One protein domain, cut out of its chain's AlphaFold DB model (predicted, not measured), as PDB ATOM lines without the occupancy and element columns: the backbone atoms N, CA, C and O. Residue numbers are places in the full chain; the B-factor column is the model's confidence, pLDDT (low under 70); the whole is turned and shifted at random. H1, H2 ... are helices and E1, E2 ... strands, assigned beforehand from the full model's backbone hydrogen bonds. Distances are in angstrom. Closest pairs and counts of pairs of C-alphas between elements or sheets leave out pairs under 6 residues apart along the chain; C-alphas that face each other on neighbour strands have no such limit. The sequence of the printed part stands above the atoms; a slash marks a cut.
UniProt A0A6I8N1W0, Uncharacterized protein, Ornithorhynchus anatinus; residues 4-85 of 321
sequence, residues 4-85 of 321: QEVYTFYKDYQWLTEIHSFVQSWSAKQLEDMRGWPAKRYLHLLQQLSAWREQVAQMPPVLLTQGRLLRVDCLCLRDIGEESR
ATOM      1  N   GLN A   4     116.383 210.387 167.791       69.81
ATOM      2  CA  GLN A   4     117.540 209.555 167.489       69.81
ATOM      3  C   GLN A   4     117.255 208.421 166.487       69.81
ATOM      4  O   GLN A   4     118.022 208.280 165.547       69.81
ATOM      5  N   GLU A   5     116.172 207.644 166.647       66.12
ATOM      6  CA  GLU A   5     115.846 206.516 165.751       66.12
ATOM      7  C   GLU A   5     115.461 206.993 164.345       66.12
ATOM      8  O   GLU A   5     115.837 206.390 163.339       66.12
ATOM      9  N   VAL A   6     114.735 208.110 164.273       68.12
ATOM     10  CA  VAL A   6     114.368 208.753 163.005       68.12
ATOM     11  C   VAL A   6     115.606 209.356 162.339       68.12
ATOM     12  O   VAL A   6     115.758 209.263 161.125       68.12
ATOM     13  N   TYR A   7     116.524 209.923 163.125       70.50
ATOM     14  CA  TYR A   7     117.778 210.481 162.628       70.50
ATOM     15  C   TYR A   7     118.732 209.399 162.106       70.50
ATOM     16  O   TYR A   7     119.335 209.578 161.053       70.50
ATOM     17  N   THR A   8     118.846 208.259 162.798       72.62
ATOM     18  CA  THR A   8     119.623 207.110 162.307       72.62
ATOM     19  C   THR A   8     119.023 206.552 161.025       72.62
ATOM     20  O   THR A   8     119.753 206.355 160.064       72.62
ATOM     21  N   PHE A   9     117.694 206.425 160.954       70.38
ATOM     22  CA  PHE A   9     117.013 206.003 159.731       70.38
ATOM     23  C   PHE A   9     117.274 206.973 158.568       70.38
ATOM     24  O   PHE A   9     117.665 206.557 157.485       70.38
ATOM     25  N   TYR A  10     117.131 208.281 158.788       69.81
ATOM     26  CA  TYR A  10     117.426 209.278 157.758       69.81
ATOM     27  C   TYR A  10     118.884 209.213 157.282       69.81
ATOM     28  O   TYR A  10     119.146 209.301 156.086       69.81
ATOM     29  N   LYS A  11     119.832 209.015 158.205       76.19
ATOM     30  CA  LYS A  11     121.257 208.884 157.882       76.19
ATOM     31  C   LYS A  11     121.547 207.630 157.049       76.19
ATOM     32  O   LYS A  11     122.327 207.708 156.105       76.19
ATOM     33  N   ASP A  12     120.896 206.512 157.361       76.44
ATOM     34  CA  ASP A  12     121.078 205.235 156.655       76.44
ATOM     35  C   ASP A  12     120.462 205.253 155.240       76.44
ATOM     36  O   ASP A  12     120.927 204.547 154.343       76.44
ATOM     37  N   TYR A  13     119.453 206.103 155.013       75.31
ATOM     38  CA  TYR A  13     118.717 206.215 153.747       75.31
ATOM     39  C   TYR A  13     118.900 207.558 153.022       75.31
ATOM     40  O   TYR A  13     118.160 207.864 152.089       75.31
ATOM     41  N   GLN A  14     119.906 208.357 153.393       79.69
ATOM     42  CA  GLN A  14     120.149 209.677 152.796       79.69
ATOM     43  C   GLN A  14     120.356 209.608 151.270       79.69
ATOM     44  O   GLN A  14     119.894 210.496 150.551       79.69
ATOM     45  N   TRP A  15     120.963 208.528 150.774       82.25
ATOM     46  CA  TRP A  15     121.208 208.262 149.351       82.25
ATOM     47  C   TRP A  15     119.921 208.196 148.503       82.25
ATOM     48  O   TRP A  15     119.947 208.541 147.324       82.25
ATOM     49  N   LEU A  16     118.763 207.850 149.087       77.56
ATOM     50  CA  LEU A  16     117.471 207.924 148.383       77.56
ATOM     51  C   LEU A  16     117.098 209.358 148.015       77.56
ATOM     52  O   LEU A  16     116.470 209.595 146.985       77.56
ATOM     53  N   THR A  17     117.496 210.319 148.846       78.88
ATOM     54  CA  THR A  17     117.269 211.743 148.586       78.88
ATOM     55  C   THR A  17     118.053 212.188 147.355       78.88
ATOM     56  O   THR A  17     117.537 212.958 146.547       78.88
ATOM     57  N   GLU A  18     119.268 211.660 147.174       80.19
ATOM     58  CA  GLU A  18     120.103 211.922 145.998       80.19
ATOM     59  C   GLU A  18     119.457 211.348 144.733       80.19
ATOM     60  O   GLU A  18     119.282 212.081 143.758       80.19
ATOM     61  N   ILE A  19     118.995 210.092 144.772       79.31
ATOM     62  CA  ILE A  19     118.274 209.458 143.655       79.31
ATOM     63  C   ILE A  19     117.008 210.241 143.311       79.31
ATOM     64  O   ILE A  19     116.789 210.586 142.153       79.31
ATOM     65  N   HIS A  20     116.183 210.565 144.310       71.62
ATOM     66  CA  HIS A  20     114.952 211.321 144.100       71.62
ATOM     67  C   HIS A  20     115.246 212.700 143.498       71.62
ATOM     68  O   HIS A  20     114.593 213.105 142.540       71.62
ATOM     69  N   SER A  21     116.264 213.408 143.997       78.88
ATOM     70  CA  SER A  21     116.683 214.697 143.434       78.88
ATOM     71  C   SER A  21     117.139 214.578 141.975       78.88
ATOM     72  O   SER A  21     116.806 215.429 141.151       78.88
ATOM     73  N   PHE A  22     117.834 213.489 141.633       81.69
ATOM     74  CA  PHE A  22     118.302 213.218 140.280       81.69
ATOM     75  C   PHE A  22     117.135 212.917 139.333       81.69
ATOM     76  O   PHE A  22     117.048 213.519 138.263       81.69
ATOM     77  N   VAL A  23     116.196 212.055 139.734       76.81
ATOM     78  CA  VAL A  23     114.994 211.731 138.947       76.81
ATOM     79  C   VAL A  23     114.118 212.972 138.740       76.81
ATOM     80  O   VAL A  23     113.622 213.194 137.642       76.81
ATOM     81  N   GLN A  24     113.995 213.842 139.746       73.31
ATOM     82  CA  GLN A  24     113.277 215.118 139.611       73.31
ATOM     83  C   GLN A  24     113.973 216.109 138.668       73.31
ATOM     84  O   GLN A  24     113.322 216.953 138.056       73.31
ATOM     85  N   SER A  25     115.301 216.031 138.539       77.81
ATOM     86  CA  SER A  25     116.063 216.882 137.617       77.81
ATOM     87  C   SER A  25     115.949 216.435 136.154       77.81
ATOM     88  O   SER A  25     116.245 217.207 135.237       77.81
ATOM     89  N   TRP A  26     115.495 215.199 135.928       77.00
ATOM     90  CA  TRP A  26     115.426 214.582 134.616       77.00
ATOM     91  C   TRP A  26     114.376 215.263 133.734       77.00
ATOM     92  O   TRP A  26     113.194 215.331 134.059       77.00
ATOM     93  N   SER A  27     114.808 215.802 132.596       76.19
ATOM     94  CA  SER A  27     113.938 216.534 131.673       76.19
ATOM     95  C   SER A  27     114.467 216.454 130.245       76.19
ATOM     96  O   SER A  27     115.643 216.168 130.025       76.19
ATOM     97  N   ALA A  28     113.618 216.768 129.260       74.94
ATOM     98  CA  ALA A  28     114.031 216.831 127.854       74.94
ATOM     99  C   ALA A  28     115.242 217.760 127.639       74.94
ATOM    100  O   ALA A  28     116.120 217.452 126.841       74.94
ATOM    101  N   LYS A  29     115.336 218.846 128.419       76.31
ATOM    102  CA  LYS A  29     116.474 219.768 128.393       76.31
ATOM    103  C   LYS A  29     117.774 219.104 128.861       76.31
ATOM    104  O   LYS A  29     118.787 219.241 128.195       76.31
ATOM    105  N   GLN A  30     117.731 218.339 129.954       75.56
ATOM    106  CA  GLN A  30     118.896 217.565 130.405       75.56
ATOM    107  C   GLN A  30     119.328 216.534 129.356       75.56
ATOM    108  O   GLN A  30     120.519 216.301 129.180       75.56
ATOM    109  N   LEU A  31     118.378 215.944 128.626       74.38
ATOM    110  CA  LEU A  31     118.693 215.017 127.540       74.38
ATOM    111  C   LEU A  31     119.438 215.698 126.383       74.38
ATOM    112  O   LEU A  31     120.390 215.136 125.846       74.38
ATOM    113  N   GLU A  32     119.021 216.909 126.014       78.56
ATOM    114  CA  GLU A  32     119.707 217.711 125.000       78.56
ATOM    115  C   GLU A  32     121.089 218.169 125.472       78.56
ATOM    116  O   GLU A  32     122.046 218.071 124.706       78.56
ATOM    117  N   ASP A  33     121.219 218.573 126.738       82.62
ATOM    118  CA  ASP A  33     122.493 218.976 127.350       82.62
ATOM    119  C   ASP A  33     123.510 217.817 127.407       82.62
ATOM    120  O   ASP A  33     124.725 218.044 127.459       82.62
ATOM    121  N   MET A  34     123.032 216.566 127.384       79.38
ATOM    122  CA  MET A  34     123.875 215.371 127.291       79.38
ATOM    123  C   MET A  34     124.391 215.102 125.875       79.38
ATOM    124  O   MET A  34     125.402 214.415 125.708       79.38
ATOM    125  N   ARG A  35     123.752 215.645 124.834       76.94
ATOM    126  CA  ARG A  35     124.131 215.378 123.443       76.94
ATOM    127  C   ARG A  35     125.569 215.840 123.181       76.94
ATOM    128  O   ARG A  35     125.938 216.969 123.476       76.94
ATOM    129  N   GLY A  36     126.387 214.956 122.610       78.94
ATOM    130  CA  GLY A  36     127.807 215.233 122.371       78.94
ATOM    131  C   GLY A  36     128.719 214.981 123.576       78.94
ATOM    132  O   GLY A  36     129.919 215.220 123.483       78.94
ATOM    133  N   TRP A  37     128.208 214.474 124.705       83.94
ATOM    134  CA  TRP A  37     129.083 214.025 125.790       83.94
ATOM    135  C   TRP A  37     130.007 212.894 125.327       83.94
ATOM    136  O   TRP A  37     129.561 212.026 124.575       83.94
ATOM    137  N   PRO A  38     131.260 212.845 125.813       84.50
ATOM    138  CA  PRO A  38     132.163 211.738 125.527       84.50
ATOM    139  C   PRO A  38     131.618 210.430 126.115       84.50
ATOM    140  O   PRO A  38     131.056 210.431 127.215       84.50
ATOM    141  N   ALA A  39     131.842 209.303 125.431       82.38
ATOM    142  CA  ALA A  39     131.339 207.983 125.837       82.38
ATOM    143  C   ALA A  39     131.659 207.633 127.302       82.38
ATOM    144  O   ALA A  39     130.808 207.123 128.028       82.38
ATOM    145  N   LYS A  40     132.848 208.012 127.792       84.94
ATOM    146  CA  LYS A  40     133.261 207.815 129.193       84.94
ATOM    147  C   LYS A  40     132.298 208.444 130.210       84.94
ATOM    148  O   LYS A  40     132.102 207.896 131.293       84.94
ATOM    149  N   ARG A  41     131.701 209.592 129.882       86.00
ATOM    150  CA  ARG A  41     130.772 210.299 130.773       86.00
ATOM    151  C   ARG A  41     129.418 209.595 130.834       86.00
ATOM    152  O   ARG A  41     128.859 209.467 131.918       86.00
ATOM    153  N   TYR A  42     128.945 209.077 129.700       82.50
ATOM    154  CA  TYR A  42     127.768 208.208 129.661       82.50
ATOM    155  C   TYR A  42     127.993 206.912 130.443       82.50
ATOM    156  O   TYR A  42     127.139 206.527 131.233       82.50
ATOM    157  N   LEU A  43     129.160 206.281 130.289       82.56
ATOM    158  CA  LEU A  43     129.518 205.072 131.031       82.56
ATOM    159  C   LEU A  43     129.467 205.296 132.544       82.56
ATOM    160  O   LEU A  43     128.885 204.490 133.263       82.56
ATOM    161  N   HIS A  44     130.030 206.406 133.030       86.12
ATOM    162  CA  HIS A  44     130.003 206.724 134.457       86.12
ATOM    163  C   HIS A  44     128.572 206.905 134.984       86.12
ATOM    164  O   HIS A  44     128.235 206.376 136.041       86.12
ATOM    165  N   LEU A  45     127.714 207.587 134.217       85.44
ATOM    166  CA  LEU A  45     126.300 207.744 134.555       85.44
ATOM    167  C   LEU A  45     125.581 206.388 134.610       85.44
ATOM    168  O   LEU A  45     124.840 206.122 135.553       85.44
ATOM    169  N   LEU A  46     125.818 205.516 133.627       83.00
ATOM    170  CA  LEU A  46     125.215 204.183 133.579       83.00
ATOM    171  C   LEU A  46     125.665 203.307 134.755       83.00
ATOM    172  O   LEU A  46     124.826 202.642 135.355       83.00
ATOM    173  N   GLN A  47     126.946 203.360 135.133       83.00
ATOM    174  CA  GLN A  47     127.470 202.666 136.316       83.00
ATOM    175  C   GLN A  47     126.858 203.185 137.623       83.00
ATOM    176  O   GLN A  47     126.543 202.409 138.524       83.00
ATOM    177  N   GLN A  48     126.676 204.501 137.741       84.62
ATOM    178  CA  GLN A  48     126.025 205.097 138.905       84.62
ATOM    179  C   GLN A  48     124.557 204.658 139.001       84.62
ATOM    180  O   GLN A  48     124.098 204.261 140.072       84.62
ATOM    181  N   LEU A  49     123.836 204.654 137.877       82.88
ATOM    182  CA  LEU A  49     122.450 204.187 137.817       82.88
ATOM    183  C   LEU A  49     122.324 202.690 138.115       82.88
ATOM    184  O   LEU A  49     121.385 202.290 138.804       82.88
ATOM    185  N   SER A  50     123.257 201.857 137.643       78.38
ATOM    186  CA  SER A  50     123.258 200.427 137.971       78.38
ATOM    187  C   SER A  50     123.537 200.191 139.456       78.38
ATOM    188  O   SER A  50     122.831 199.400 140.075       78.38
ATOM    189  N   ALA A  51     124.480 200.926 140.055       83.00
ATOM    190  CA  ALA A  51     124.764 200.843 141.488       83.00
ATOM    191  C   ALA A  51     123.550 201.256 142.337       83.00
ATOM    192  O   ALA A  51     123.176 200.550 143.273       83.00
ATOM    193  N   TRP A  52     122.880 202.354 141.978       83.44
ATOM    194  CA  TRP A  52     121.639 202.774 142.634       83.44
ATOM    195  C   TRP A  52     120.524 201.739 142.481       83.44
ATOM    196  O   TRP A  52     119.822 201.445 143.447       83.44
ATOM    197  N   ARG A  53     120.386 201.128 141.300       75.81
ATOM    198  CA  ARG A  53     119.412 200.054 141.071       75.81
ATOM    199  C   ARG A  53     119.680 198.842 141.958       75.81
ATOM    200  O   ARG A  53     118.743 198.314 142.552       75.81
ATOM    201  N   GLU A  54     120.932 198.410 142.068       79.38
ATOM    202  CA  GLU A  54     121.320 197.306 142.951       79.38
ATOM    203  C   GLU A  54     121.054 197.639 144.424       79.38
ATOM    204  O   GLU A  54     120.503 196.811 145.148       79.38
ATOM    205  N   GLN A  55     121.362 198.865 144.856       80.62
ATOM    206  CA  GLN A  55     121.098 199.330 146.220       80.62
ATOM    207  C   GLN A  55     119.598 199.363 146.553       80.62
ATOM    208  O   GLN A  55     119.199 198.927 147.633       80.62
ATOM    209  N   VAL A  56     118.747 199.810 145.624       78.00
ATOM    210  CA  VAL A  56     117.283 199.769 145.789       78.00
ATOM    211  C   VAL A  56     116.765 198.327 145.797       78.00
ATOM    212  O   VAL A  56     115.898 197.991 146.604       78.00
ATOM    213  N   ALA A  57     117.311 197.445 144.954       75.12
ATOM    214  CA  ALA A  57     116.914 196.037 144.904       75.12
ATOM    215  C   ALA A  57     117.251 195.276 146.201       75.12
ATOM    216  O   ALA A  57     116.472 194.425 146.638       75.12
ATOM    217  N   GLN A  58     118.381 195.606 146.837       78.19
ATOM    218  CA  GLN A  58     118.816 195.033 148.118       78.19
ATOM    219  C   GLN A  58     118.030 195.576 149.325       78.19
ATOM    220  O   GLN A  58     118.135 195.028 150.424       78.19
ATOM    221  N   MET A  59     117.218 196.624 149.144       73.69
ATOM    222  CA  MET A  59     116.434 197.205 150.228       73.69
ATOM    223  C   MET A  59     115.312 196.252 150.683       73.69
ATOM    224  O   MET A  59     114.576 195.710 149.843       73.69
ATOM    225  N   PRO A  60     115.119 196.073 152.003       73.12
ATOM    226  CA  PRO A  60     113.980 195.338 152.535       73.12
ATOM    227  C   PRO A  60     112.653 195.937 152.039       73.12
ATOM    228  O   PRO A  60     112.501 197.156 152.037       73.12
ATOM    229  N   PRO A  61     111.661 195.112 151.657       67.19
ATOM    230  CA  PRO A  61     110.360 195.603 151.190       67.19
ATOM    231  C   PRO A  61     109.584 196.345 152.288       67.19
ATOM    232  O   PRO A  61     108.733 197.174 151.992       67.19
ATOM    233  N   VAL A  62     109.896 196.064 153.554       70.00
ATOM    234  CA  VAL A  62     109.317 196.712 154.727       70.00
ATOM    235  C   VAL A  62     110.442 197.013 155.709       70.00
ATOM    236  O   VAL A  62     111.156 196.099 156.125       70.00
ATOM    237  N   LEU A  63     110.564 198.271 156.120       66.88
ATOM    238  CA  LEU A  63     111.483 198.688 157.171       66.88
ATOM    239  C   LEU A  63     110.718 198.893 158.475       66.88
ATOM    240  O   LEU A  63     109.724 199.618 158.530       66.88
ATOM    241  N   LEU A  64     111.186 198.228 159.529       65.25
ATOM    242  CA  LEU A  64     110.677 198.377 160.887       65.25
ATOM    243  C   LEU A  64     111.730 199.100 161.721       65.25
ATOM    244  O   LEU A  64     112.883 198.673 161.766       65.25
ATOM    245  N   THR A  65     111.341 200.182 162.393       64.56
ATOM    246  CA  THR A  65     112.236 200.850 163.349       64.56
ATOM    247  C   THR A  65     112.529 199.941 164.548       64.56
ATOM    248  O   THR A  65     111.755 199.027 164.842       64.56
ATOM    249  N   GLN A  66     113.646 200.169 165.254       57.03
ATOM    250  CA  GLN A  66     114.114 199.298 166.350       57.03
ATOM    251  C   GLN A  66     113.065 199.122 167.467       57.03
ATOM    252  O   GLN A  66     112.956 198.036 168.037       57.03
ATOM    253  N   GLY A  67     112.219 200.131 167.707       59.03
ATOM    254  CA  GLY A  67     111.077 200.048 168.625       59.03
ATOM    255  C   GLY A  67     109.787 199.421 168.064       59.03
ATOM    256  O   GLY A  67     108.785 199.409 168.771       59.03
ATOM    257  N   ARG A  68     109.762 198.942 166.806       63.38
ATOM    258  CA  ARG A  68     108.560 198.501 166.048       63.38
ATOM    259  C   ARG A  68     107.432 199.542 165.973       63.38
ATOM    260  O   ARG A  68     106.278 199.197 165.738       63.38
ATOM    261  N   LEU A  69     107.764 200.815 166.177       58.59
ATOM    262  CA  LEU A  69     106.801 201.916 166.248       58.59
ATOM    263  C   LEU A  69     106.411 202.452 164.868       58.59
ATOM    264  O   LEU A  69     105.320 202.989 164.710       58.59
ATOM    265  N   LEU A  70     107.293 202.317 163.875       58.28
ATOM    266  CA  LEU A  70     107.063 202.779 162.512       58.28
ATOM    267  C   LEU A  70     107.367 201.647 161.535       58.28
ATOM    268  O   LEU A  70     108.425 201.016 161.599       58.28
ATOM    269  N   ARG A  71     106.412 201.409 160.635       66.88
ATOM    270  CA  ARG A  71     106.519 200.486 159.509       66.88
ATOM    271  C   ARG A  71     106.499 201.319 158.234       66.88
ATOM    272  O   ARG A  71     105.488 201.950 157.941       66.88
ATOM    273  N   VAL A  72     107.611 201.330 157.509       66.38
ATOM    274  CA  VAL A  72     107.725 202.001 156.211       66.38
ATOM    275  C   VAL A  72     107.648 200.924 155.136       66.38
ATOM    276  O   VAL A  72     108.474 200.014 155.117       66.38
ATOM    277  N   ASP A  73     106.617 200.990 154.296       67.81
ATOM    278  CA  ASP A  73     106.479 200.119 153.127       67.81
ATOM    279  C   ASP A  73     107.322 200.712 151.989       67.81
ATOM    280  O   ASP A  73     107.071 201.829 151.541       67.81
ATOM    281  N   CYS A  74     108.360 199.990 151.568       66.56
ATOM    282  CA  CYS A  74     109.363 200.457 150.606       66.56
ATOM    283  C   CYS A  74     109.125 199.903 149.195       66.56
ATOM    284  O   CYS A  74     109.939 200.117 148.298       66.56
ATOM    285  N   LEU A  75     108.016 199.191 148.981       65.12
ATOM    286  CA  LEU A  75     107.662 198.607 147.687       65.12
ATOM    287  C   LEU A  75     107.527 199.672 146.587       65.12
ATOM    288  O   LEU A  75     108.051 199.473 145.500       65.12
ATOM    289  N   CYS A  76     106.955 200.836 146.900       60.16
ATOM    290  CA  CYS A  76     106.834 201.963 145.968       60.16
ATOM    291  C   CYS A  76     108.182 202.582 145.548       60.16
ATOM    292  O   CYS A  76     108.257 203.261 144.530       60.16
ATOM    293  N   LEU A  77     109.265 202.345 146.300       60.66
ATOM    294  CA  LEU A  77     110.610 202.788 145.914       60.66
ATOM    295  C   LEU A  77     111.259 201.846 144.893       60.66
ATOM    296  O   LEU A  77     112.197 202.250 144.208       60.66
ATOM    297  N   ARG A  78     110.768 200.604 144.767       61.81
ATOM    298  CA  ARG A  78     111.250 199.655 143.755       61.81
ATOM    299  C   ARG A  78     110.761 200.024 142.354       61.81
ATOM    300  O   ARG A  78     111.518 199.840 141.404       61.81
ATOM    301  N   ASP A  79     109.582 200.634 142.247       56.62
ATOM    302  CA  ASP A  79     109.015 201.120 140.980       56.62
ATOM    303  C   ASP A  79     109.866 202.252 140.364       56.62
ATOM    304  O   ASP A  79     110.109 202.271 139.157       56.62
ATOM    305  N   ILE A  80     110.466 203.114 141.201       54.28
ATOM    306  CA  ILE A  80     111.437 204.152 140.784       54.28
ATOM    307  C   ILE A  80     112.665 203.520 140.094       54.28
ATOM    308  O   ILE A  80     113.271 204.101 139.191       54.28
ATOM    309  N   GLY A  81     113.031 202.296 140.494       48.53
ATOM    310  CA  GLY A  81     114.096 201.517 139.868       48.53
ATOM    311  C   GLY A  81     113.761 201.054 138.446       48.53
ATOM    312  O   GLY A  81     114.668 200.999 137.610       48.53
ATOM    313  N   GLU A  82     112.492 200.773 138.133       48.84
ATOM    314  CA  GLU A  82     112.049 200.434 136.771       48.84
ATOM    315  C   GLU A  82     111.913 201.673 135.875       48.84
ATOM    316  O   GLU A  82     112.344 201.634 134.719       48.84
ATOM    317  N   GLU A  83     111.430 202.794 136.418       42.16
ATOM    318  CA  GLU A  83     111.331 204.088 135.719       42.16
ATOM    319  C   GLU A  83     112.700 204.724 135.400       42.16
ATOM    320  O   GLU A  83     112.815 205.555 134.503       42.16
ATOM    321  N   SER A  84     113.777 204.272 136.056       44.22
ATOM    322  CA  SER A  84     115.164 204.692 135.783       44.22
ATOM    323  C   SER A  84     115.778 204.117 134.492       44.22
ATOM    324  O   SER A  84     116.970 204.313 134.224       44.22
ATOM    325  N   ARG A  85     115.021 203.354 133.689       51.03
ATOM    326  CA  ARG A  85     115.507 202.809 132.412       51.03
ATOM    327  C   ARG A  85     115.685 203.928 131.390       51.03
ATOM    328  O   ARG A  85     114.759 204.301 130.676       51.03
TER     329      ARG A  85
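AT A GLANCE: This is residues 4 to 85 of the 321 residues of an uncharacterized protein of Ornithorhynchus anatinus (UniProt A0A6I8N1W0). A two-strand hairpin, E1 and E2, makes one end of a loose rod; H4 runs into it and H5 folds back from it beside the last part of H4. On the other side H1, H2 and H3 string out one after another along the rod, and at the end far from the hairpin residues 27 to 33 and 35 to 41 stand free. The printed part has 82 residues, ordered H1 H2 H3 H4 E1 E2 H5, with the strands antiparallel, and is mostly helix. It is loose, with a radius of gyration of the C-alphas of 15.6 A, and spans 51 by 21 by 21 A.

IN THESE COORDINATES: E1 is residues 62 to 64 and E2 is residues 71 to 73. H4, residues 39 to 57, is 26.7 A long, from C-alpha 39 at (131.339, 207.983, 125.837). H5 is residues 75 to 83, 13.7 A, ending at C-alpha 83 at (111.331, 204.088, 135.719). H1 is residues 4 to 12, 12.2 A, from C-alpha 4 at (117.540, 209.555, 167.489); H2 is residues 14 to 25, 17.3 A; H3 is residues 28 to 34.

HOW THE PARTS SIT: In the hairpin of E1 and E2, N 63 and O 72 are within hydrogen-bond range at 2.9 A. H5 touches H4 at residues 53 to 57 alone, the closest C-alphas being those of Arg 53 and Gly 81, 5.6 A, at a shallow tilt of 21 degrees, opposite ways. H2 and H4 are close but not clearly touching, the closest C-alphas being those of Ile 19 and Trp 52, 7.6 A. H2 and H5 are near each other. H1 and H2, and H2 and H3, meet only through their link. Every O i to N i+4 pair is within range in H1, H3 and H4; H2 has 7 of 8, and H5 has 1 of 5, beside 3 of 6 O i to N i+3 pairs.

THE WHOLE: The C-alphas of Gly 36 and Gly 67 are the two farthest apart, 51.5 A. The printed part has no cut and no long link. Mean pLDDT of the printed part is 72.5, with residues 63 to 85 among those under 70.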